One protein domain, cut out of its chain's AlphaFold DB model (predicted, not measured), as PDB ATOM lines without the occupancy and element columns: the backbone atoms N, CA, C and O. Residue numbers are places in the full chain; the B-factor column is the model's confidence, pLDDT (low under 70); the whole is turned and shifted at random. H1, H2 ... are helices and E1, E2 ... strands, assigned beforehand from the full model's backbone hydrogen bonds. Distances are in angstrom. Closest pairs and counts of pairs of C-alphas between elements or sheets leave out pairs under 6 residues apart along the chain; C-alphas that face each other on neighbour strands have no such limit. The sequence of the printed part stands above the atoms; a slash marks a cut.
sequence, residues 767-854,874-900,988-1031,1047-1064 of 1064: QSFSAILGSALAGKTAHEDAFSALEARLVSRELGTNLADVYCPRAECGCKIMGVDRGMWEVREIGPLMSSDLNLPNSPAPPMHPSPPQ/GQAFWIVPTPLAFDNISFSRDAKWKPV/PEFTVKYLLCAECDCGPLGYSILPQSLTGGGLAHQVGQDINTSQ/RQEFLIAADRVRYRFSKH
ATOM      1  N   GLN A 767      58.213 -15.672  17.873       95.06
ATOM      2  CA  GLN A 767      57.942 -16.616  16.786       95.06
ATOM      3  C   GLN A 767      57.291 -15.899  15.594       95.06
ATOM      4  O   GLN A 767      56.540 -14.941  15.779       95.06
ATOM      5  N   SER A 768      57.551 -16.352  14.363       94.69
ATOM      6  CA  SER A 768      56.905 -15.780  13.174       94.69
ATOM      7  C   SER A 768      55.439 -16.197  13.060       94.69
ATOM      8  O   SER A 768      55.068 -17.313  13.435       94.69
ATOM      9  N   PHE A 769      54.618 -15.339  12.447       94.31
ATOM     10  CA  PHE A 769      53.225 -15.659  12.133       94.31
ATOM     11  C   PHE A 769      53.087 -16.995  11.384       94.31
ATOM     12  O   PHE A 769      52.235 -17.805  11.731       94.31
ATOM     13  N   SER A 770      53.981 -17.293  10.431       91.38
ATOM     14  CA  SER A 770      53.983 -18.579   9.715       91.38
ATOM     15  C   SER A 770      54.226 -19.805  10.603       91.38
ATOM     16  O   SER A 770      53.687 -20.869  10.308       91.38
ATOM     17  N   ALA A 771      55.015 -19.689  11.676       94.12
ATOM     18  CA  ALA A 771      55.239 -20.791  12.612       94.12
ATOM     19  C   ALA A 771      53.988 -21.043  13.467       94.12
ATOM     20  O   ALA A 771      53.579 -22.189  13.657       94.12
ATOM     21  N   ILE A 772      53.332 -19.966  13.907       94.75
ATOM     22  CA  ILE A 772      52.098 -20.027  14.697       94.75
ATOM     23  C   ILE A 772      50.947 -20.557  13.838       94.75
ATOM     24  O   ILE A 772      50.296 -21.515  14.248       94.75
ATOM     25  N   LEU A 773      50.765 -20.034  12.622       93.44
ATOM     26  CA  LEU A 773      49.802 -20.531  11.635       93.44
ATOM     27  C   LEU A 773      50.060 -22.001  11.277       93.44
ATOM     28  O   LEU A 773      49.120 -22.790  11.249       93.44
ATOM     29  N   GLY A 774      51.320 -22.401  11.078       92.12
ATOM     30  CA  GLY A 774      51.687 -23.806  10.884       92.12
ATOM     31  C   GLY A 774      51.280 -24.682  12.073       92.12
ATOM     32  O   GLY A 774      50.666 -25.730  11.884       92.12
ATOM     33  N   SER A 775      51.530 -24.225  13.304       92.50
ATOM     34  CA  SER A 775      51.102 -24.928  14.520       92.50
ATOM     35  C   SER A 775      49.575 -24.984  14.676       92.50
ATOM     36  O   SER A 775      49.055 -25.965  15.212       92.50
ATOM     37  N   ALA A 776      48.860 -23.945  14.227       91.88
ATOM     38  CA  ALA A 776      47.404 -23.844  14.262       91.88
ATOM     39  C   ALA A 776      46.775 -24.827  13.273       91.88
ATOM     40  O   ALA A 776      45.974 -25.666  13.670       91.88
ATOM     41  N   LEU A 777      47.231 -24.809  12.018       91.75
ATOM     42  CA  LEU A 777      46.814 -25.743  10.972       91.75
ATOM     43  C   LEU A 777      47.159 -27.205  11.298       91.75
ATOM     44  O   LEU A 777      46.405 -28.092  10.914       91.75
ATOM     45  N   ALA A 778      48.254 -27.461  12.019       90.44
ATOM     46  CA  ALA A 778      48.634 -28.807  12.460       90.44
ATOM     47  C   ALA A 778      47.842 -29.315  13.680       90.44
ATOM     48  O   ALA A 778      47.802 -30.520  13.912       90.44
ATOM     49  N   GLY A 779      47.246 -28.419  14.473       86.75
ATOM     50  CA  GLY A 779      46.509 -28.765  15.693       86.75
ATOM     51  C   GLY A 779      45.011 -28.468  15.649       86.75
ATOM     52  O   GLY A 779      44.368 -28.574  16.687       86.75
ATOM     53  N   LYS A 780      44.465 -28.063  14.497       89.38
ATOM     54  CA  LYS A 780      43.023 -27.868  14.317       89.38
ATOM     55  C   LYS A 780      42.303 -29.210  14.182       89.38
ATOM     56  O   LYS A 780      42.822 -30.151  13.579       89.38
ATOM     57  N   THR A 781      41.081 -29.284  14.682       86.88
ATOM     58  CA  THR A 781      40.161 -30.388  14.398       86.88
ATOM     59  C   THR A 781      39.572 -30.270  12.988       86.88
ATOM     60  O   THR A 781      39.645 -29.225  12.338       86.88
ATOM     61  N   ALA A 782      38.946 -31.343  12.497       81.88
ATOM     62  CA  ALA A 782      38.326 -31.372  11.167       81.88
ATOM     63  C   ALA A 782      37.141 -30.393  10.994       81.88
ATOM     64  O   ALA A 782      36.734 -30.137   9.863       81.88
ATOM     65  N   HIS A 783      36.605 -29.846  12.091       83.94
ATOM     66  CA  HIS A 783      35.484 -28.900  12.095       83.94
ATOM     67  C   HIS A 783      35.907 -27.440  12.336       83.94
ATOM     68  O   HIS A 783      35.064 -26.550  12.261       83.94
ATOM     69  N   GLU A 784      37.187 -27.175  12.614       84.69
ATOM     70  CA  GLU A 784      37.694 -25.823  12.864       84.69
ATOM     71  C   GLU A 784      38.266 -25.184  11.591       84.69
ATOM     72  O   GLU A 784      39.083 -25.773  10.860       84.69
ATOM     73  N   ASP A 785      37.861 -23.938  11.342       87.25
ATOM     74  CA  ASP A 785      38.459 -23.124  10.291       87.25
ATOM     75  C   ASP A 785      39.887 -22.688  10.662       87.25
ATOM     76  O   ASP A 785      40.251 -22.555  11.834       87.25
ATOM     77  N   ALA A 786      40.706 -22.450   9.638       83.69
ATOM     78  CA  ALA A 786      42.073 -21.971   9.781       83.69
ATOM     79  C   ALA A 786      42.154 -20.633  10.535       83.69
ATOM     80  O   ALA A 786      43.078 -20.452  11.328       83.69
ATOM     81  N   PHE A 787      41.191 -19.723  10.330       86.19
ATOM     82  CA  PHE A 787      41.150 -18.455  11.059       86.19
ATOM     83  C   PHE A 787      40.765 -18.656  12.526       86.19
ATOM     84  O   PHE A 787      41.478 -18.164  13.394       86.19
ATOM     85  N   SER A 788      39.728 -19.441  12.830       88.62
ATOM     86  CA  SER A 788      39.318 -19.699  14.221       88.62
ATOM     87  C   SER A 788      40.402 -20.418  15.034       88.62
ATOM     88  O   SER A 788      40.638 -20.064  16.187       88.62
ATOM     89  N   ALA A 789      41.115 -21.381  14.437       90.00
ATOM     90  CA  ALA A 789      42.220 -22.093  15.089       90.00
ATOM     91  C   ALA A 789      43.475 -21.221  15.317       90.00
ATOM     92  O   ALA A 789      44.301 -21.537  16.179       90.00
ATOM     93  N   LEU A 790      43.631 -20.140  14.545       93.50
ATOM     94  CA  LEU A 790      44.670 -19.121  14.712       93.50
ATOM     95  C   LEU A 790      44.257 -18.081  15.769       93.50
ATOM     96  O   LEU A 790      45.035 -17.775  16.671       93.50
ATOM     97  N   GLU A 791      43.024 -17.583  15.683       94.50
ATOM     98  CA  GLU A 791      42.411 -16.639  16.620       94.50
ATOM     99  C   GLU A 791      42.439 -17.186  18.052       94.50
ATOM    100  O   GLU A 791      42.987 -16.536  18.935       94.50
ATOM    101  N   ALA A 792      42.004 -18.434  18.271       92.94
ATOM    102  CA  ALA A 792      42.050 -19.098  19.582       92.94
ATOM    103  C   ALA A 792      43.467 -19.305  20.168       92.94
ATOM    104  O   ALA A 792      43.590 -19.784  21.296       92.94
ATOM    105  N   ARG A 793      44.534 -18.963  19.433       94.50
ATOM    106  CA  ARG A 793      45.923 -18.970  19.925       94.50
ATOM    107  C   ARG A 793      46.526 -17.582  20.066       94.50
ATOM    108  O   ARG A 793      47.451 -17.423  20.850       94.50
ATOM    109  N   LEU A 794      46.047 -16.602  19.304       96.81
ATOM    110  CA  LEU A 794      46.538 -15.225  19.361       96.81
ATOM    111  C   LEU A 794      45.687 -14.328  20.271       96.81
ATOM    112  O   LEU A 794      46.210 -13.337  20.777       96.81
ATOM    113  N   VAL A 795      44.412 -14.659  20.488       97.38
ATOM    114  CA  VAL A 795      43.405 -13.764  21.076       97.38
ATOM    115  C   VAL A 795      42.866 -14.295  22.403       97.38
ATOM    116  O   VAL A 795      42.447 -15.447  22.523       97.38
ATOM    117  N   SER A 796      42.838 -13.421  23.407       95.75
ATOM    118  CA  SER A 796      42.282 -13.667  24.730       95.75
ATOM    119  C   SER A 796      40.770 -13.771  24.606       95.75
ATOM    120  O   SER A 796      40.092 -12.797  24.281       95.75
ATOM    121  N   ARG A 797      40.225 -14.965  24.857       93.56
ATOM    122  CA  ARG A 797      38.798 -15.257  24.640       93.56
ATOM    123  C   ARG A 797      37.861 -14.471  25.568       93.56
ATOM    124  O   ARG A 797      36.670 -14.382  25.286       93.56
ATOM    125  N   GLU A 798      38.393 -13.915  26.654       93.62
ATOM    126  CA  GLU A 798      37.651 -13.103  27.627       93.62
ATOM    127  C   GLU A 798      37.671 -11.606  27.279       93.62
ATOM    128  O   GLU A 798      36.674 -10.914  27.485       93.62
ATOM    129  N   LEU A 799      38.783 -11.109  26.724       94.56
ATOM    130  CA  LEU A 799      39.026  -9.677  26.497       94.56
ATOM    131  C   LEU A 799      38.937  -9.251  25.017       94.56
ATOM    132  O   LEU A 799      38.677  -8.083  24.727       94.56
ATOM    133  N   GLY A 800      39.129 -10.178  24.072       95.31
ATOM    134  CA  GLY A 800      39.233  -9.902  22.632       95.31
ATOM    135  C   GLY A 800      40.594  -9.340  22.193       95.31
ATOM    136  O   GLY A 800      40.706  -8.799  21.092       95.31
ATOM    137  N   THR A 801      41.609  -9.439  23.053       97.25
ATOM    138  CA  THR A 801      42.923  -8.784  22.936       97.25
ATOM    139  C   THR A 801      44.079  -9.760  22.689       97.25
ATOM    140  O   THR A 801      43.900 -10.969  22.781       97.25
ATOM    141  N   ASN A 802      45.283  -9.279  22.367       97.19
ATOM    142  CA  ASN A 802      46.446 -10.131  22.082       97.19
ATOM    143  C   ASN A 802      47.017 -10.872  23.318       97.19
ATOM    144  O   ASN A 802      47.530 -10.244  24.242       97.19
ATOM    145  N   LEU A 803      47.056 -12.212  23.264       97.06
ATOM    146  CA  LEU A 803      47.671 -13.108  24.270       97.06
ATOM    147  C   LEU A 803      49.208 -13.084  24.300       97.06
ATOM    148  O   LEU A 803      49.827 -13.715  25.154       97.06
ATOM    149  N   ALA A 804      49.841 -12.435  23.326       97.31
ATOM    150  CA  ALA A 804      51.286 -12.444  23.151       97.31
ATOM    151  C   ALA A 804      51.826 -11.034  22.936       97.31
ATOM    152  O   ALA A 804      51.202 -10.217  22.254       97.31
ATOM    153  N   ASP A 805      53.027 -10.786  23.456       97.69
ATOM    154  CA  ASP A 805      53.801  -9.597  23.124       97.69
ATOM    155  C   ASP A 805      54.106  -9.593  21.621       97.69
ATOM    156  O   ASP A 805      54.607 -10.580  21.072       97.69
ATOM    157  N   VAL A 806      53.838  -8.468  20.961       97.88
ATOM    158  CA  VAL A 806      54.031  -8.279  19.523       97.88
ATOM    159  C   VAL A 806      55.380  -7.610  19.265       97.88
ATOM    160  O   VAL A 806      55.693  -6.554  19.816       97.88
ATOM    161  N   TYR A 807      56.177  -8.223  18.395       97.75
ATOM    162  CA  TYR A 807      57.550  -7.850  18.059       97.75
ATOM    163  C   TYR A 807      57.706  -7.547  16.562       97.75
ATOM    164  O   TYR A 807      56.948  -8.035  15.718       97.75
ATOM    165  N   CYS A 808      58.742  -6.778  16.223       96.69
ATOM    166  CA  CYS A 808      59.212  -6.568  14.851       96.69
ATOM    167  C   CYS A 808      59.342  -7.904  14.080       96.69
ATOM    168  O   CYS A 808      59.742  -8.901  14.675       96.69
ATOM    169  N   PRO A 809      59.046  -7.977  12.768       95.88
ATOM    170  CA  PRO A 809      59.140  -9.237  12.023       95.88
ATOM    171  C   PRO A 809      60.583  -9.684  11.710       95.88
ATOM    172  O   PRO A 809      60.836 -10.885  11.552       95.88
ATOM    173  N   ARG A 810      61.544  -8.746  11.645       93.25
ATOM    174  CA  ARG A 810      62.981  -9.019  11.427       93.25
ATOM    175  C   ARG A 810      63.593  -9.770  12.619       93.25
ATOM    176  O   ARG A 810      63.483  -9.311  13.753       93.25
ATOM    177  N   ALA A 811      64.266 -10.894  12.361       89.81
ATOM    178  CA  ALA A 811      64.832 -11.789  13.384       89.81
ATOM    179  C   ALA A 811      66.035 -11.182  14.138       89.81
ATOM    180  O   ALA A 811      66.348 -11.556  15.267       89.81
ATOM    181  N   GLU A 812      66.706 -10.238  13.489       89.62
ATOM    182  CA  GLU A 812      67.852  -9.471  13.964       89.62
ATOM    183  C   GLU A 812      67.461  -8.219  14.776       89.62
ATOM    184  O   GLU A 812      68.320  -7.585  15.384       89.62
ATOM    185  N   CYS A 813      66.172  -7.863  14.808       90.62
ATOM    186  CA  CYS A 813      65.643  -6.699  15.517       90.62
ATOM    187  C   CYS A 813      64.808  -7.154  16.721       90.62
ATOM    188  O   CYS A 813      63.804  -7.841  16.544       90.62
ATOM    189  N   GLY A 814      65.219  -6.774  17.932       91.88
ATOM    190  CA  GLY A 814      64.569  -7.168  19.191       91.88
ATOM    191  C   GLY A 814      63.378  -6.293  19.592       91.88
ATOM    192  O   GLY A 814      62.736  -6.571  20.599       91.88
ATOM    193  N   CYS A 815      63.081  -5.247  18.819       94.81
ATOM    194  CA  CYS A 815      62.030  -4.271  19.080       94.81
ATOM    195  C   CYS A 815      60.655  -4.897  19.394       94.81
ATOM    196  O   CYS A 815      60.024  -5.526  18.534       94.81
ATOM    197  N   LYS A 816      60.174  -4.662  20.622       97.06
ATOM    198  CA  LYS A 816      58.796  -4.922  21.055       97.06
ATOM    199  C   LYS A 816      57.909  -3.754  20.624       97.06
ATOM    200  O   LYS A 816      58.134  -2.621  21.043       97.06
ATOM    201  N   ILE A 817      56.908  -4.042  19.798       97.44
ATOM    202  CA  ILE A 817      55.970  -3.057  19.245       97.44
ATOM    203  C   ILE A 817      54.826  -2.791  20.226       97.44
ATOM    204  O   ILE A 817      54.414  -1.644  20.376       97.44
ATOM    205  N   MET A 818      54.300  -3.835  20.870       97.44
ATOM    206  CA  MET A 818      53.114  -3.758  21.727       97.44
ATOM    207  C   MET A 818      53.091  -4.925  22.725       97.44
ATOM    208  O   MET A 818      53.339  -6.070  22.346       97.44
ATOM    209  N   GLY A 819      52.779  -4.649  23.992       97.19
ATOM    210  CA  GLY A 819      52.582  -5.676  25.019       97.19
ATOM    211  C   GLY A 819      51.286  -6.479  24.885       97.19
ATOM    212  O   GLY A 819      50.389  -6.094  24.137       97.19
ATOM    213  N   VAL A 820      51.192  -7.583  25.633       96.75
ATOM    214  CA  VAL A 820      49.934  -8.325  25.868       96.75
ATOM    215  C   VAL A 820      48.765  -7.405  26.248       96.75
ATOM    216  O   VAL A 820      48.957  -6.359  26.867       96.75
ATOM    217  N   ASP A 821      47.557  -7.815  25.867       96.62
ATOM    218  CA  ASP A 821      46.274  -7.185  26.203       96.62
ATOM    219  C   ASP A 821      46.084  -5.710  25.785       96.62
ATOM    220  O   ASP A 821      45.338  -4.958  26.414       96.62
ATOM    221  N   ARG A 822      46.713  -5.284  24.679       96.69
ATOM    222  CA  ARG A 822      46.646  -3.893  24.173       96.69
ATOM    223  C   ARG A 822      46.014  -3.707  22.793       96.69
ATOM    224  O   ARG A 822      45.496  -2.626  22.511       96.69
ATOM    225  N   GLY A 823      46.062  -4.719  21.930       96.81
ATOM    226  CA  GLY A 823      45.460  -4.701  20.597       96.81
ATOM    227  C   GLY A 823      44.256  -5.630  20.527       96.81
ATOM    228  O   GLY A 823      44.367  -6.798  20.888       96.81
ATOM    229  N   MET A 824      43.121  -5.123  20.049       97.38
ATOM    230  CA  MET A 824      41.900  -5.901  19.804       97.38
ATOM    231  C   MET A 824      41.982  -6.602  18.443       97.38
ATOM    232  O   MET A 824      42.488  -6.015  17.489       97.38
ATOM    233  N   TRP A 825      41.475  -7.825  18.326       96.44
ATOM    234  CA  TRP A 825      41.456  -8.563  17.055       96.44
ATOM    235  C   TRP A 825      40.240  -8.192  16.194       96.44
ATOM    236  O   TRP A 825      39.101  -8.284  16.654       96.44
ATOM    237  N   GLU A 826      40.464  -7.823  14.932       94.75
ATOM    238  CA  GLU A 826      39.407  -7.704  13.917       94.75
ATOM    239  C   GLU A 826      39.923  -8.176  12.547       94.75
ATOM    240  O   GLU A 826      41.091  -7.985  12.207       94.75
ATOM    241  N   VAL A 827      39.055  -8.783  11.734       92.44
ATOM    242  CA  VAL A 827      39.355  -9.101  10.330       92.44
ATOM    243  C   VAL A 827      38.762  -8.004   9.449       92.44
ATOM    244  O   VAL A 827      37.543  -7.837   9.412       92.44
ATOM    245  N   ARG A 828      39.618  -7.270   8.733       90.19
ATOM    246  CA  ARG A 828      39.242  -6.182   7.812       90.19
ATOM    247  C   ARG A 828      39.829  -6.423   6.420       90.19
ATOM    248  O   ARG A 828      40.650  -7.318   6.221       90.19
ATOM    249  N   GLU A 829      39.415  -5.628   5.440       88.75
ATOM    250  CA  GLU A 829      40.118  -5.570   4.156       88.75
ATOM    251  C   GLU A 829      41.570  -5.095   4.350       88.75
ATOM    252  O   GLU A 829      41.856  -4.284   5.228       88.75
ATOM    253  N   ILE A 830      42.485  -5.565   3.496       84.44
ATOM    254  CA  ILE A 830      43.922  -5.222   3.539       84.44
ATOM    255  C   ILE A 830      44.160  -3.699   3.360       84.44
ATOM    256  O   ILE A 830      45.164  -3.151   3.830       84.44
ATOM    257  N   GLY A 831      43.236  -3.003   2.685       89.56
ATOM    258  CA  GLY A 831      43.213  -1.542   2.578       89.56
ATOM    259  C   GLY A 831      44.476  -0.958   1.919       89.56
ATOM    260  O   GLY A 831      44.947  -1.500   0.915       89.56
ATOM    261  N   PRO A 832      45.068   0.120   2.474       91.00
ATOM    262  CA  PRO A 832      46.326   0.702   1.999       91.00
ATOM    263  C   PRO A 832      47.469  -0.299   1.791       91.00
ATOM    264  O   PRO A 832      48.296  -0.100   0.905       91.00
ATOM    265  N   LEU A 833      47.511  -1.407   2.546       89.94
ATOM    266  CA  LEU A 833      48.573  -2.413   2.431       89.94
ATOM    267  C   LEU A 833      48.517  -3.245   1.132       89.94
ATOM    268  O   LEU A 833      49.435  -4.037   0.903       89.94
ATOM    269  N   MET A 834      47.482  -3.066   0.294       83.25
ATOM    270  CA  MET A 834      47.366  -3.667  -1.046       83.25
ATOM    271  C   MET A 834      48.136  -2.911  -2.132       83.25
ATOM    272  O   MET A 834      48.372  -3.475  -3.199       83.25
ATOM    273  N   SER A 835      48.487  -1.639  -1.918       78.56
ATOM    274  CA  SER A 835      49.108  -0.814  -2.958       78.56
ATOM    275  C   SER A 835      50.503  -1.333  -3.315       78.56
ATOM    276  O   SER A 835      51.424  -1.225  -2.512       78.56
ATOM    277  N   SER A 836      50.678  -1.848  -4.537       62.53
ATOM    278  CA  SER A 836      51.957  -2.377  -5.050       62.53
ATOM    279  C   SER A 836      53.124  -1.386  -4.955       62.53
ATOM    280  O   SER A 836      54.276  -1.792  -4.825       62.53
ATOM    281  N   ASP A 837      52.823  -0.086  -4.972       65.06
ATOM    282  CA  ASP A 837      53.790   1.013  -4.898       65.06
ATOM    283  C   ASP A 837      54.287   1.314  -3.467       65.06
ATOM    284  O   ASP A 837      54.917   2.343  -3.232       65.06
ATOM    285  N   LEU A 838      54.041   0.422  -2.494       72.31
ATOM    286  CA  LEU A 838      54.391   0.573  -1.070       72.31
ATOM    287  C   LEU A 838      55.895   0.506  -0.723       72.31
ATOM    288  O   LEU A 838      56.286   0.112   0.378       72.31
ATOM    289  N   ASN A 839      56.752   0.959  -1.631       69.94
ATOM    290  CA  ASN A 839      58.171   1.174  -1.378       69.94
ATOM    291  C   ASN A 839      58.373   2.481  -0.595       69.94
ATOM    292  O   ASN A 839      58.729   3.517  -1.158       69.94
ATOM    293  N   LEU A 840      58.141   2.430   0.720       76.62
ATOM    294  CA  LEU A 840      58.520   3.514   1.628       76.62
ATOM    295  C   LEU A 840      60.049   3.711   1.560       76.62
ATOM    296  O   LEU A 840      60.793   2.775   1.863       76.62
ATOM    297  N   PRO A 841      60.550   4.894   1.150       64.00
ATOM    298  CA  PRO A 841      61.976   5.084   0.916       64.00
ATOM    299  C   PRO A 841      62.769   4.890   2.212       64.00
ATOM    300  O   PRO A 841      62.470   5.509   3.230       64.00
ATOM    301  N   ASN A 842      63.800   4.044   2.133       62.62
ATOM    302  CA  ASN A 842      64.672   3.578   3.222       62.62
ATOM    303  C   ASN A 842      64.064   2.558   4.213       62.62
ATOM    304  O   ASN A 842      64.814   2.003   5.013       62.62
ATOM    305  N   SER A 843      62.768   2.230   4.136       73.50
ATOM    306  CA  SER A 843      62.156   1.186   4.974       73.50
ATOM    307  C   SER A 843      62.311  -0.210   4.351       73.50
ATOM    308  O   SER A 843      61.802  -0.444   3.253       73.50
ATOM    309  N   PRO A 844      62.949  -1.188   5.026       78.38
ATOM    310  CA  PRO A 844      62.957  -2.567   4.550       78.38
ATOM    311  C   PRO A 844      61.571  -3.201   4.731       78.38
ATOM    312  O   PRO A 844      61.059  -3.290   5.852       78.38
ATOM    313  N   ALA A 845      60.985  -3.676   3.629       79.44
ATOM    314  CA  ALA A 845      59.696  -4.360   3.638       79.44
ATOM    315  C   ALA A 845      59.703  -5.574   4.594       79.44
ATOM    316  O   ALA A 845      60.697  -6.307   4.649       79.44
ATOM    317  N   PRO A 846      58.619  -5.815   5.354       79.88
ATOM    318  CA  PRO A 846      58.539  -6.963   6.243       79.88
ATOM    319  C   PRO A 846      58.482  -8.267   5.428       79.88
ATOM    320  O   PRO A 846      57.878  -8.286   4.353       79.88
ATOM    321  N   PRO A 847      59.073  -9.374   5.920       77.75
ATOM    322  CA  PRO A 847      58.950 -10.674   5.272       77.75
ATOM    323  C   PRO A 847      57.473 -11.067   5.159       77.75
ATOM    324  O   PRO A 847      56.782 -11.207   6.166       77.75
ATOM    325  N   MET A 848      56.990 -11.245   3.928       73.81
ATOM    326  CA  MET A 848      55.615 -11.674   3.687       73.81
ATOM    327  C   MET A 848      55.439 -13.128   4.126       73.81
ATOM    328  O   MET A 848      56.136 -14.027   3.649       73.81
ATOM    329  N   HIS A 849      54.489 -13.358   5.028       76.81
ATOM    330  CA  HIS A 849      54.085 -14.693   5.447       76.81
ATOM    331  C   HIS A 849      52.887 -15.175   4.604       76.81
ATOM    332  O   HIS A 849      52.114 -14.354   4.114       76.81
ATOM    333  N   PRO A 850      52.730 -16.493   4.380       74.06
ATOM    334  CA  PRO A 850      51.604 -17.011   3.612       74.06
ATOM    335  C   PRO A 850      50.290 -16.768   4.360       74.06
ATOM    336  O   PRO A 850      50.174 -17.107   5.541       74.06
ATOM    337  N   SER A 851      49.295 -16.226   3.659       72.69
ATOM    338  CA  SER A 851      47.930 -16.094   4.172       72.69
ATOM    339  C   SER A 851      47.348 -17.465   4.550       72.69
ATOM    340  O   SER A 851      47.669 -18.463   3.892       72.69
ATOM    341  N   PRO A 852      46.461 -17.550   5.559       73.44
ATOM    342  CA  PRO A 852      45.707 -18.772   5.819       73.44
ATOM    343  C   PRO A 852      44.922 -19.209   4.569       73.44
ATOM    344  O   PRO A 852      44.427 -18.348   3.833       73.44
ATOM    345  N   PRO A 853      44.776 -20.523   4.310       72.25
ATOM    346  CA  PRO A 853      43.918 -20.998   3.231       72.25
ATOM    347  C   PRO A 853      42.481 -20.535   3.494       72.25
ATOM    348  O   PRO A 853      41.957 -20.740   4.587       72.25
ATOM    349  N   GLN A 854      41.854 -19.895   2.504       65.25
ATOM    350  CA  GLN A 854      40.482 -19.413   2.651       65.25
ATOM    351  C   GLN A 854      39.500 -20.585   2.829       65.25
ATOM    352  O   GLN A 854      39.679 -21.627   2.186       65.25
ATOM    353  N   GLY A 874      40.040 -10.797   3.131       83.25
ATOM    354  CA  GLY A 874      40.138 -10.233   4.479       83.25
ATOM    355  C   GLY A 874      41.400 -10.701   5.213       83.25
ATOM    356  O   GLY A 874      41.761 -11.881   5.168       83.25
ATOM    357  N   GLN A 875      42.058  -9.768   5.895       90.31
ATOM    358  CA  GLN A 875      43.291  -9.947   6.658       90.31
ATOM    359  C   GLN A 875      43.014  -9.652   8.135       90.31
ATOM    360  O   GLN A 875      42.188  -8.803   8.470       90.31
ATOM    361  N   ALA A 876      43.682 -10.376   9.032       94.06
ATOM    362  CA  ALA A 876      43.561 -10.132  10.463       94.06
ATOM    363  C   ALA A 876      44.434  -8.942  10.886       94.06
ATOM    364  O   ALA A 876      45.607  -8.856  10.507       94.06
ATOM    365  N   PHE A 877      43.869  -8.057  11.702       96.81
ATOM    366  CA  PHE A 877      44.525  -6.874  12.237       96.81
ATOM    367  C   PHE A 877      44.407  -6.805  13.759       96.81
ATOM    368  O   PHE A 877      43.399  -7.197  14.348       96.81
ATOM    369  N   TRP A 878      45.426  -6.217  14.381       97.88
ATOM    370  CA  TRP A 878      45.340  -5.670  15.728       97.88
ATOM    371  C   TRP A 878      44.917  -4.208  15.643       97.88
ATOM    372  O   TRP A 878      45.674  -3.376  15.137       97.88
ATOM    373  N   ILE A 879      43.724  -3.904  16.146       97.31
ATOM    374  CA  ILE A 879      43.242  -2.541  16.357       97.31
ATOM    375  C   ILE A 879      43.737  -2.064  17.709       97.31
ATOM    376  O   ILE A 879      43.362  -2.590  18.759       97.31
ATOM    377  N   VAL A 880      44.551  -1.021  17.675       97.19
ATOM    378  CA  VAL A 880      45.061  -0.343  18.859       97.19
ATOM    379  C   VAL A 880      44.336   1.006  18.970       97.19
ATOM    380  O   VAL A 880      44.333   1.761  17.997       97.19
ATOM    381  N   PRO A 881      43.673   1.320  20.101       93.44
ATOM    382  CA  PRO A 881      42.772   2.476  20.213       93.44
ATOM    383  C   PRO A 881      43.469   3.790  20.611       93.44
ATOM    384  O   PRO A 881      42.820   4.828  20.713       93.44
ATOM    385  N   THR A 882      44.770   3.747  20.903       93.31
ATOM    386  CA  THR A 882      45.600   4.905  21.259       93.31
ATOM    387  C   THR A 882      47.052   4.616  20.880       93.31
ATOM    388  O   THR A 882      47.520   3.500  21.116       93.31
ATOM    389  N   PRO A 883      47.814   5.582  20.339       92.94
ATOM    390  CA  PRO A 883      49.210   5.341  19.992       92.94
ATOM    391  C   PRO A 883      50.099   5.159  21.233       92.94
ATOM    392  O   PRO A 883      51.200   4.633  21.114       92.94
ATOM    393  N   LEU A 884      49.610   5.514  22.430       93.69
ATOM    394  CA  LEU A 884      50.293   5.285  23.711       93.69
ATOM    395  C   LEU A 884      50.272   3.814  24.164       93.69
ATOM    396  O   LEU A 884      50.951   3.457  25.123       93.69
ATOM    397  N   ALA A 885      49.505   2.954  23.488       95.00
ATOM    398  CA  ALA A 885      49.528   1.512  23.716       95.00
ATOM    399  C   ALA A 885      50.649   0.800  22.928       95.00
ATOM    400  O   ALA A 885      50.914  -0.378  23.184       95.00
ATOM    401  N   PHE A 886      51.351   1.490  22.024       96.94
ATOM    402  CA  PHE A 886      52.585   0.985  21.422       96.94
ATOM    403  C   PHE A 886      53.786   1.225  22.345       96.94
ATOM    404  O   PHE A 886      53.903   2.278  22.961       96.94
ATOM    405  N   ASP A 887      54.700   0.257  22.410       94.69
ATOM    406  CA  ASP A 887      55.953   0.379  23.162       94.69
ATOM    407  C   ASP A 887      57.057   1.042  22.311       94.69
ATOM    408  O   ASP A 887      57.723   1.958  22.785       94.69
ATOM    409  N   ASN A 888      57.247   0.611  21.052       93.00
ATOM    410  CA  ASN A 888      58.298   1.127  20.151       93.00
ATOM    411  C   ASN A 888      57.862   1.118  18.666       93.00
ATOM    412  O   ASN A 888      58.358   0.330  17.853       93.00
ATOM    413  N   ILE A 889      56.936   2.003  18.291       95.56
ATOM    414  CA  ILE A 889      56.498   2.184  16.896       95.56
ATOM    415  C   ILE A 889      56.902   3.568  16.373       95.56
ATOM    416  O   ILE A 889      56.850   4.556  17.106       95.56
ATOM    417  N   SER A 890      57.298   3.646  15.104       94.31
ATOM    418  CA  SER A 890      57.485   4.899  14.369       94.31
ATOM    419  C   SER A 890      56.386   5.063  13.313       94.31
ATOM    420  O   SER A 890      55.745   4.098  12.890       94.31
ATOM    421  N   PHE A 891      56.126   6.306  12.906       95.38
ATOM    422  CA  PHE A 891      55.084   6.648  11.936       95.38
ATOM    423  C   PHE A 891      55.709   7.211  10.661       95.38
ATOM    424  O   PHE A 891      56.598   8.060  10.728       95.38
ATOM    425  N   SER A 892      55.209   6.800   9.497       94.69
ATOM    426  CA  SER A 892      55.651   7.366   8.222       94.69
ATOM    427  C   SER A 892      55.285   8.849   8.077       94.69
ATOM    428  O   SER A 892      54.440   9.405   8.795       94.69
ATOM    429  N   ARG A 893      55.869   9.481   7.051       93.44
ATOM    430  CA  ARG A 893      55.294  10.690   6.445       93.44
ATOM    431  C   ARG A 893      53.881  10.395   5.930       93.44
ATOM    432  O   ARG A 893      53.558   9.246   5.624       93.44
ATOM    433  N   ASP A 894      53.061  11.435   5.858       94.12
ATOM    434  CA  ASP A 894      51.679  11.362   5.385       94.12
ATOM    435  C   ASP A 894      51.662  10.934   3.910       94.12
ATOM    436  O   ASP A 894      52.289  11.574   3.063       94.12
ATOM    437  N   ALA A 895      50.965   9.841   3.607       93.38
ATOM    438  CA  ALA A 895      50.821   9.293   2.265       93.38
ATOM    439  C   ALA A 895      49.374   9.433   1.784       93.38
ATOM    440  O   ALA A 895      48.437   9.304   2.569       93.38
ATOM    441  N   LYS A 896      49.181   9.667   0.485       93.44
ATOM    442  CA  LYS A 896      47.852   9.673  -0.139       93.44
ATOM    443  C   LYS A 896      47.487   8.261  -0.587       93.44
ATOM    444  O   LYS A 896      48.290   7.604  -1.245       93.44
ATOM    445  N   TRP A 897      46.283   7.814  -0.253       92.88
ATOM    446  CA  TRP A 897      45.719   6.537  -0.687       92.88
ATOM    447  C   TRP A 897      44.329   6.750  -1.288       92.88
ATOM    448  O   TRP A 897      43.575   7.617  -0.845       92.88
ATOM    449  N   LYS A 898      43.989   5.945  -2.295       90.62
ATOM    450  CA  LYS A 898      42.658   5.897  -2.906       90.62
ATOM    451  C   LYS A 898      42.160   4.456  -2.837       90.62
ATOM    452  O   LYS A 898      42.918   3.568  -3.243       90.62
ATOM    453  N   PRO A 899      40.932   4.200  -2.357       86.19
ATOM    454  CA  PRO A 899      40.315   2.887  -2.477       86.19
ATOM    455  C   PRO A 899      40.229   2.476  -3.948       86.19
ATOM    456  O   PRO A 899      40.082   3.323  -4.833       86.19
ATOM    457  N   VAL A 900      40.299   1.174  -4.221       80.25
ATOM    458  CA  VAL A 900      40.074   0.657  -5.576       80.25
ATOM    459  C   VAL A 900      38.590   0.852  -5.919       80.25
ATOM    460  O   VAL A 900      37.747   0.366  -5.162       80.25
ATOM    461  N   PRO A 988      37.309   9.077  -3.407       86.50
ATOM    462  CA  PRO A 988      37.862   9.893  -2.329       86.50
ATOM    463  C   PRO A 988      39.317   9.536  -2.004       86.50
ATOM    464  O   PRO A 988      39.697   8.368  -1.903       86.50
ATOM    465  N   GLU A 989      40.139  10.572  -1.836       90.50
ATOM    466  CA  GLU A 989      41.559  10.453  -1.511       90.50
ATOM    467  C   GLU A 989      41.772  10.660  -0.009       90.50
ATOM    468  O   GLU A 989      41.572  11.755   0.518       90.50
ATOM    469  N   PHE A 990      42.199   9.607   0.679       94.06
ATOM    470  CA  PHE A 990      42.458   9.624   2.112       94.06
ATOM    471  C   PHE A 990      43.940   9.865   2.396       94.06
ATOM    472  O   PHE A 990      44.818   9.434   1.642       94.06
ATOM    473  N   THR A 991      44.231  10.508   3.527       94.81
ATOM    474  CA  THR A 991      45.599  10.583   4.050       94.81
ATOM    475  C   THR A 991      45.836   9.425   5.014       94.81
ATOM    476  O   THR A 991      45.014   9.148   5.882       94.81
ATOM    477  N   VAL A 992      46.964   8.740   4.871       95.69
ATOM    478  CA  VAL A 992      47.321   7.540   5.629       95.69
ATOM    479  C   VAL A 992      48.717   7.711   6.218       95.69
ATOM    480  O   VAL A 992      49.643   8.157   5.536       95.69
ATOM    481  N   LYS A 993      48.889   7.316   7.479       95.88
ATOM    482  CA  LYS A 993      50.204   7.054   8.073       95.88
ATOM    483  C   LYS A 993      50.430   5.556   8.168       95.88
ATOM    484  O   LYS A 993      49.581   4.832   8.682       95.88
ATOM    485  N   TYR A 994      51.589   5.102   7.719       96.50
ATOM    486  CA  TYR A 994      52.031   3.728   7.894       96.50
ATOM    487  C   TYR A 994      52.781   3.554   9.212       96.50
ATOM    488  O   TYR A 994      53.470   4.465   9.679       96.50
ATOM    489  N   LEU A 995      52.640   2.366   9.793       96.88
ATOM    490  CA  LEU A 995      53.288   1.961  11.035       96.88
ATOM    491  C   LEU A 995      54.607   1.244  10.721       96.88
ATOM    492  O   LEU A 995      54.640   0.331   9.889       96.88
ATOM    493  N   LEU A 996      55.682   1.660  11.387       96.50
ATOM    494  CA  LEU A 996      57.060   1.209  11.184       96.50
ATOM    495  C   LEU A 996      57.691   0.765  12.515       96.50
ATOM    496  O   LEU A 996      57.286   1.196  13.595       96.50
ATOM    497  N   CYS A 997      58.699  -0.104  12.456       96.12
ATOM    498  CA  CYS A 997      59.475  -0.508  13.630       96.12
ATOM    499  C   CYS A 997      60.498   0.574  14.025       96.12
ATOM    500  O   CYS A 997      61.445   0.808  13.277       96.12
ATOM    501  N   ALA A 998      60.394   1.136  15.235       93.25
ATOM    502  CA  ALA A 998      61.224   2.272  15.661       93.25
ATOM    503  C   ALA A 998      62.746   1.999  15.767       93.25
ATOM    504  O   ALA A 998      63.522   2.948  15.755       93.25
ATOM    505  N   GLU A 999      63.196   0.739  15.867       90.62
ATOM    506  CA  GLU A 999      64.637   0.398  15.897       90.62
ATOM    507  C   GLU A 999      65.292   0.255  14.508       90.62
ATOM    508  O   GLU A 999      66.520   0.281  14.410       90.62
ATOM    509  N   CYS A1000      64.523  -0.028  13.450       91.88
ATOM    510  CA  CYS A1000      65.088  -0.507  12.175       91.88
ATOM    511  C   CYS A1000      64.263  -0.160  10.924       91.88
ATOM    512  O   CYS A1000      64.465  -0.775   9.871       91.88
ATOM    513  N   ASP A1001      63.295   0.747  11.083       93.38
ATOM    514  CA  ASP A1001      62.360   1.296  10.090       93.38
ATOM    515  C   ASP A1001      61.635   0.267   9.212       93.38
ATOM    516  O   ASP A1001      61.101   0.590   8.149       93.38
ATOM    517  N   CYS A1002      61.581  -0.988   9.665       93.62
ATOM    518  CA  CYS A1002      60.927  -2.075   8.952       93.62
ATOM    519  C   CYS A1002      59.411  -1.868   8.909       93.62
ATOM    520  O   CYS A1002      58.782  -1.625   9.942       93.62
ATOM    521  N   GLY A1003      58.837  -1.993   7.715       92.69
ATOM    522  CA  GLY A1003      57.411  -1.829   7.460       92.69
ATOM    523  C   GLY A1003      57.111  -1.559   5.977       92.69
ATOM    524  O   GLY A1003      58.007  -1.696   5.147       92.69
ATOM    525  N   PRO A1004      55.857  -1.232   5.621       95.56
ATOM    526  CA  PRO A1004      54.741  -0.962   6.525       95.56
ATOM    527  C   PRO A1004      54.238  -2.227   7.239       95.56
ATOM    528  O   PRO A1004      53.869  -3.219   6.605       95.56
ATOM    529  N   LEU A1005      54.214  -2.170   8.571       96.12
ATOM    530  CA  LEU A1005      53.668  -3.204   9.464       96.12
ATOM    531  C   LEU A1005      52.143  -3.089   9.607       96.12
ATOM    532  O   LEU A1005      51.468  -4.019  10.037       96.12
ATOM    533  N   GLY A1006      51.612  -1.916   9.271       96.69
ATOM    534  CA  GLY A1006      50.248  -1.502   9.544       96.69
ATOM    535  C   GLY A1006      49.994  -0.083   9.046       96.69
ATOM    536  O   GLY A1006      50.873   0.524   8.427       96.69
ATOM    537  N   TYR A1007      48.812   0.455   9.327       97.19
ATOM    538  CA  TYR A1007      48.417   1.803   8.927       97.19
ATOM    539  C   TYR A1007      47.411   2.452   9.888       97.19
ATOM    540  O   TYR A1007      46.840   1.812  10.769       97.19
ATOM    541  N   SER A1008      47.192   3.748   9.705       96.56
ATOM    542  CA  SER A1008      46.145   4.538  10.342       96.56
ATOM    543  C   SER A1008      45.656   5.579   9.334       96.56
ATOM    544  O   SER A1008      46.470   6.293   8.739       96.56
ATOM    545  N   ILE A1009      44.346   5.617   9.077       95.75
ATOM    546  CA  ILE A1009      43.731   6.571   8.143       95.75
ATOM    547  C   ILE A1009      43.431   7.852   8.920       95.75
ATOM    548  O   ILE A1009      42.661   7.820   9.878       95.75
ATOM    549  N   LEU A1010      44.054   8.962   8.528       95.06
ATOM    550  CA  LEU A1010      43.929  10.238   9.223       95.06
ATOM    551  C   LEU A1010      42.706  11.020   8.718       95.06
ATOM    552  O   LEU A1010      42.585  11.223   7.505       95.06
ATOM    553  N   PRO A1011      41.852  11.557   9.610       94.06
ATOM    554  CA  PRO A1011      40.936  12.625   9.239       94.06
ATOM    555  C   PRO A1011      41.741  13.878   8.871       94.06
ATOM    556  O   PRO A1011      42.860  14.084   9.350       94.06
ATOM    557  N   GLN A1012      41.161  14.749   8.043       90.81
ATOM    558  CA  GLN A1012      41.852  15.921   7.487       90.81
ATOM    559  C   GLN A1012      42.486  16.826   8.567       90.81
ATOM    560  O   GLN A1012      43.574  17.360   8.360       90.81
ATOM    561  N   SER A1013      41.862  16.915   9.747       91.62
ATOM    562  CA  SER A1013      42.328  17.665  10.923       91.62
ATOM    563  C   SER A1013      43.594  17.120  11.604       91.62
ATOM    564  O   SER A1013      44.218  17.855  12.366       91.62
ATOM    565  N   LEU A1014      43.994  15.866  11.351       92.56
ATOM    566  CA  LEU A1014      45.202  15.248  11.928       92.56
ATOM    567  C   LEU A1014      46.359  15.097  10.924       92.56
ATOM    568  O   LEU A1014      47.441  14.627  11.289       92.56
ATOM    569  N   THR A1015      46.154  15.522   9.677       93.44
ATOM    570  CA  THR A1015      47.197  15.574   8.640       93.44
ATOM    571  C   THR A1015      48.248  16.653   8.929       93.44
ATOM    572  O   THR A1015      48.100  17.463   9.847       93.44
ATOM    573  N   GLY A1016      49.363  16.645   8.195       91.44
ATOM    574  CA  GLY A1016      50.395  17.687   8.282       91.44
ATOM    575  C   GLY A1016      51.144  17.722   9.619       91.44
ATOM    576  O   GLY A1016      51.776  18.721   9.944       91.44
ATOM    577  N   GLY A1017      51.067  16.640  10.401       89.19
ATOM    578  CA  GLY A1017      51.610  16.560  11.760       89.19
ATOM    579  C   GLY A1017      50.583  16.753  12.881       89.19
ATOM    580  O   GLY A1017      50.943  16.558  14.042       89.19
ATOM    581  N   GLY A1018      49.311  17.040  12.572       92.44
ATOM    582  CA  GLY A1018      48.241  17.180  13.572       92.44
ATOM    583  C   GLY A1018      48.115  15.974  14.512       92.44
ATOM    584  O   GLY A1018      47.932  16.155  15.715       92.44
ATOM    585  N   LEU A1019      48.338  14.750  14.013       92.56
ATOM    586  CA  LEU A1019      48.432  13.547  14.846       92.56
ATOM    587  C   LEU A1019      49.519  13.672  15.927       92.56
ATOM    588  O   LEU A1019      49.256  13.372  17.085       92.56
ATOM    589  N   ALA A1020      50.733  14.105  15.578       90.00
ATOM    590  CA  ALA A1020      51.835  14.203  16.541       90.00
ATOM    591  C   ALA A1020      51.548  15.257  17.623       90.00
ATOM    592  O   ALA A1020      51.855  15.039  18.794       90.00
ATOM    593  N   HIS A1021      50.887  16.356  17.246       91.38
ATOM    594  CA  HIS A1021      50.397  17.356  18.192       91.38
ATOM    595  C   HIS A1021      49.326  16.777  19.132       91.38
ATOM    596  O   HIS A1021      49.423  16.966  20.343       91.38
ATOM    597  N   GLN A1022      48.358  16.010  18.611       91.25
ATOM    598  CA  GLN A1022      47.388  15.298  19.450       91.25
ATOM    599  C   GLN A1022      48.081  14.335  20.424       91.25
ATOM    600  O   GLN A1022      47.755  14.350  21.604       91.25
ATOM    601  N   VAL A1023      49.049  13.527  19.977       89.44
ATOM    602  CA  VAL A1023      49.755  12.597  20.878       89.44
ATOM    603  C   VAL A1023      50.505  13.353  21.978       89.44
ATOM    604  O   VAL A1023      50.472  12.930  23.129       89.44
ATOM    605  N   GLY A1024      51.106  14.505  21.667       89.44
ATOM    606  CA  GLY A1024      51.694  15.392  22.676       89.44
ATOM    607  C   GLY A1024      50.672  15.916  23.695       89.44
ATOM    608  O   GLY A1024      50.950  15.912  24.893       89.44
ATOM    609  N   GLN A1025      49.474  16.308  23.248       89.94
ATOM    610  CA  GLN A1025      48.374  16.694  24.140       89.94
ATOM    611  C   GLN A1025      47.928  15.525  25.026       89.94
ATOM    612  O   GLN A1025      47.876  15.676  26.240       89.94
ATOM    613  N   ASP A1026      47.680  14.352  24.440       85.94
ATOM    614  CA  ASP A1026      47.179  13.173  25.150       85.94
ATOM    615  C   ASP A1026      48.222  12.652  26.183       85.94
ATOM    616  O   ASP A1026      47.852  12.189  27.268       85.94
ATOM    617  N   ILE A1027      49.533  12.813  25.922       87.50
ATOM    618  CA  ILE A1027      50.622  12.592  26.901       87.50
ATOM    619  C   ILE A1027      50.570  13.621  28.039       87.50
ATOM    620  O   ILE A1027      50.589  13.242  29.209       87.50
ATOM    621  N   ASN A1028      50.489  14.915  27.723       87.31
ATOM    622  CA  ASN A1028      50.462  15.969  28.741       87.31
ATOM    623  C   ASN A1028      49.222  15.848  29.649       87.31
ATOM    624  O   ASN A1028      49.324  16.008  30.864       87.31
ATOM    625  N   THR A1029      48.062  15.502  29.083       87.75
ATOM    626  CA  THR A1029      46.821  15.262  29.833       87.75
ATOM    627  C   THR A1029      46.949  14.051  30.760       87.75
ATOM    628  O   THR A1029      46.629  14.157  31.943       87.75
ATOM    629  N   SER A1030      47.477  12.924  30.267       82.12
ATOM    630  CA  SER A1030      47.651  11.709  31.082       82.12
ATOM    631  C   SER A1030      48.719  11.836  32.178       82.12
ATOM    632  O   SER A1030      48.627  11.137  33.185       82.12
ATOM    633  N   GLN A1031      49.681  12.758  32.043       81.94
ATOM    634  CA  GLN A1031      50.607  13.121  33.126       81.94
ATOM    635  C   GLN A1031      50.001  14.112  34.137       81.94
ATOM    636  O   GLN A1031      50.385  14.091  35.303       81.94
ATOM    637  N   ARG A1047      37.681   8.405  17.573       81.81
ATOM    638  CA  ARG A1047      38.837   7.653  18.065       81.81
ATOM    639  C   ARG A1047      39.681   7.210  16.880       81.81
ATOM    640  O   ARG A1047      39.231   6.410  16.067       81.81
ATOM    641  N   GLN A1048      40.903   7.728  16.798       93.38
ATOM    642  CA  GLN A1048      41.854   7.323  15.774       93.38
ATOM    643  C   GLN A1048      42.230   5.851  15.982       93.38
ATOM    644  O   GLN A1048      42.890   5.506  16.959       93.38
ATOM    645  N   GLU A1049      41.815   4.987  15.061       95.19
ATOM    646  CA  GLU A1049      42.227   3.585  15.047       95.19
ATOM    647  C   GLU A1049      43.619   3.433  14.415       95.19
ATOM    648  O   GLU A1049      43.958   4.112  13.436       95.19
ATOM    649  N   PHE A1050      44.411   2.505  14.950       97.19
ATOM    650  CA  PHE A1050      45.712   2.105  14.414       97.19
ATOM    651  C   PHE A1050      45.696   0.594  14.166       97.19
ATOM    652  O   PHE A1050      45.425  -0.178  15.082       97.19
ATOM    653  N   LEU A1051      45.964   0.177  12.929       97.44
ATOM    654  CA  LEU A1051      45.792  -1.191  12.435       97.44
ATOM    655  C   LEU A1051      47.160  -1.824  12.155       97.44
ATOM    656  O   LEU A1051      47.795  -1.473  11.163       97.44
ATOM    657  N   ILE A1052      47.621  -2.770  12.981       97.62
ATOM    658  CA  ILE A1052      48.796  -3.615  12.671       97.62
ATOM    659  C   ILE A1052      48.323  -4.893  11.980       97.62
ATOM    660  O   ILE A1052      47.481  -5.598  12.526       97.62
ATOM    661  N   ALA A1053      48.891  -5.230  10.822       96.88
ATOM    662  CA  ALA A1053      48.584  -6.481  10.134       96.88
ATOM    663  C   ALA A1053      49.201  -7.672  10.888       96.88
ATOM    664  O   ALA A1053      50.413  -7.720  11.112       96.88
ATOM    665  N   ALA A1054      48.372  -8.637  11.293       96.50
ATOM    666  CA  ALA A1054      48.775  -9.723  12.187       96.50
ATOM    667  C   ALA A1054      49.830 -10.666  11.574       96.50
ATOM    668  O   ALA A1054      50.598 -11.296  12.304       96.50
ATOM    669  N   ASP A1055      49.903 -10.739  10.248       95.06
ATOM    670  CA  ASP A1055      50.886 -11.500   9.478       95.06
ATOM    671  C   ASP A1055      52.220 -10.768   9.267       95.06
ATOM    672  O   ASP A1055      53.185 -11.397   8.843       95.06
ATOM    673  N   ARG A1056      52.318  -9.470   9.592       95.50
ATOM    674  CA  ARG A1056      53.534  -8.649   9.412       95.50
ATOM    675  C   ARG A1056      54.359  -8.468  10.692       95.50
ATOM    676  O   ARG A1056      55.219  -7.592  10.749       95.50
ATOM    677  N   VAL A1057      54.120  -9.288  11.714       97.06
ATOM    678  CA  VAL A1057      54.757  -9.197  13.040       97.06
ATOM    679  C   VAL A1057      55.130 -10.574  13.614       97.06
ATOM    680  O   VAL A1057      54.697 -11.622  13.128       97.06
ATOM    681  N   ARG A1058      55.972 -10.569  14.653       97.06
ATOM    682  CA  ARG A1058      56.332 -11.738  15.472       97.06
ATOM    683  C   ARG A1058      55.613 -11.699  16.820       97.06
ATOM    684  O   ARG A1058      55.242 -10.625  17.283       97.06
ATOM    685  N   TYR A1059      55.470 -12.852  17.469       97.81
ATOM    686  CA  TYR A1059      54.751 -12.988  18.741       97.81
ATOM    687  C   TYR A1059      55.562 -13.759  19.778       97.81
ATOM    688  O   TYR A1059      56.106 -14.827  19.485       97.81
ATOM    689  N   ARG A1060      55.604 -13.258  21.010       97.06
ATOM    690  CA  ARG A1060      56.194 -13.937  22.166       97.06
ATOM    691  C   ARG A1060      55.114 -14.149  23.221       97.06
ATOM    692  O   ARG A1060      54.653 -13.197  23.844       97.06
ATOM    693  N   PHE A1061      54.729 -15.402  23.423       95.62
ATOM    694  CA  PHE A1061      53.837 -15.781  24.514       95.62
ATOM    695  C   PHE A1061      54.559 -15.639  25.858       95.62
ATOM    696  O   PHE A1061      55.717 -16.053  25.993       95.62
ATOM    697  N   SER A1062      53.879 -15.065  26.847       88.12
ATOM    698  CA  SER A1062      54.287 -15.123  28.249       88.12
ATOM    699  C   SER A1062      54.333 -16.580  28.715       88.12
ATOM    700  O   SER A1062      53.448 -17.379  28.406       88.12
ATOM    701  N   LYS A1063      55.367 -16.936  29.483       78.75
ATOM    702  CA  LYS A1063      55.319 -18.146  30.309       78.75
ATOM    703  C   LYS A1063      54.490 -17.805  31.545       78.75
ATOM    704  O   LYS A1063      54.944 -16.998  32.354       78.75
ATOM    705  N   HIS A1064      53.292 -18.372  31.620       50.56
ATOM    706  CA  HIS A1064      52.482 -18.434  32.837       50.56
ATOM    707  C   HIS A1064      52.886 -19.659  33.669       50.56
ATOM    708  O   HIS A1064      53.410 -20.620  33.057       50.56
TER     709      HIS A1064
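Overview. This is residues 767 to 854, 874 to 900, 988 to 1031 and 1047 to 1064 of the 1064 residues of an uncharacterized protein of Tilletiaria anomala (strain ATCC 24038 / CBS 436.72 / UBC 951) (UniProt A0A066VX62). What is the main picture? A strongly twisted sheet of seven strands, E3 to E9, makes the middle, with the small sheet E2 E1 E10 beside it. The touching helices H1 and H2 stand at one end, and H4 lies at the opposite end. What is the make-up? The printed part has 177 residues, under half of them in named elements, and is mixed in class, with four named helices and ten named strands in the order H1 H2 E1 E2 E3 H3 E4 E5 E6 E7 E8 H4 E9 E10. Both sheets are antiparallel, the larger branched at E7. How large is it? It is compact, with a radius of gyration of the C-alphas of 16.3 A and spans of 50 by 40 by 31 A.

Along the chain. Where are the strands? The larger sheet holds E3, residues 824 to 828; E4, 875 to 880; E5, 889 to 891; E6, 895 to 897; E7, 990 to 997, 22.9 A long from C-alpha 990 at (42.458, 9.624, 2.112); E8, 1006 to 1010; and E9, 1050 to 1053. The smaller holds E1, 804 to 807; E2, 816 to 818; and E10, 1058 to 1061, ending at C-alpha (53.837, -15.781, 24.514). Where are the helices? They are H1, residues 769 to 779, 15.2 A; H2, 786 to 794, 12.5 A; H3, 831 to 834; and H4, 1018 to 1031, 20.1 A.

Arrangement. How is the larger sheet joined? E7 has E5 (N 890 and O 996, 2.9 A) and E6 (N 895 and O 992, 2.9 A) on one side and E8, its hairpin partner (N 993 and O 1008, 2.9 A), on the other side. E9 has E8 (N 1007 and O 1051, 2.8 A) on one side and E4 (N 878 and O 1052, 2.8 A) on the other side; E3 is an edge strand beside E4 (N 826 and O 877, 3.1 A). And the smaller? E1 forms a hairpin with E2 (N 806 and O 818, 2.8 A) and is antiparallel to E10 (N 805 and O 1060, 2.9 A). How do the helices stand? H1 and H2 touch, closest at the C-alphas of Ala 776 and Leu 790, 5.5 A, opposite ways at a steep tilt of 68 degrees, only just short of about perpendicular. H1 only grazes the smaller sheet, H3 the larger and H2 both, while H4 is only just not on the larger, with 4 pairs of C-alphas within 10 A. Every O i to N i+4 pair is within hydrogen-bond range in H1 and H4, and 4 of 5 in H2; H3 is too short for such a pair.

Size, cuts and confidence. How far does it reach? The two C-alphas farthest apart, Ala 782 and Asn 1028, are 51.9 A apart. Where are the cuts? Residues 855 to 873, 901 to 987 and 1032 to 1046 are not printed, with C-alpha gaps of 9.4 A, 10.0 A and 19.9 A; of the links printed whole, none is long. Where is confidence low? The pLDDT is under 70 at residues 836 to 837, 839, 841 to 842, 854 and 1064.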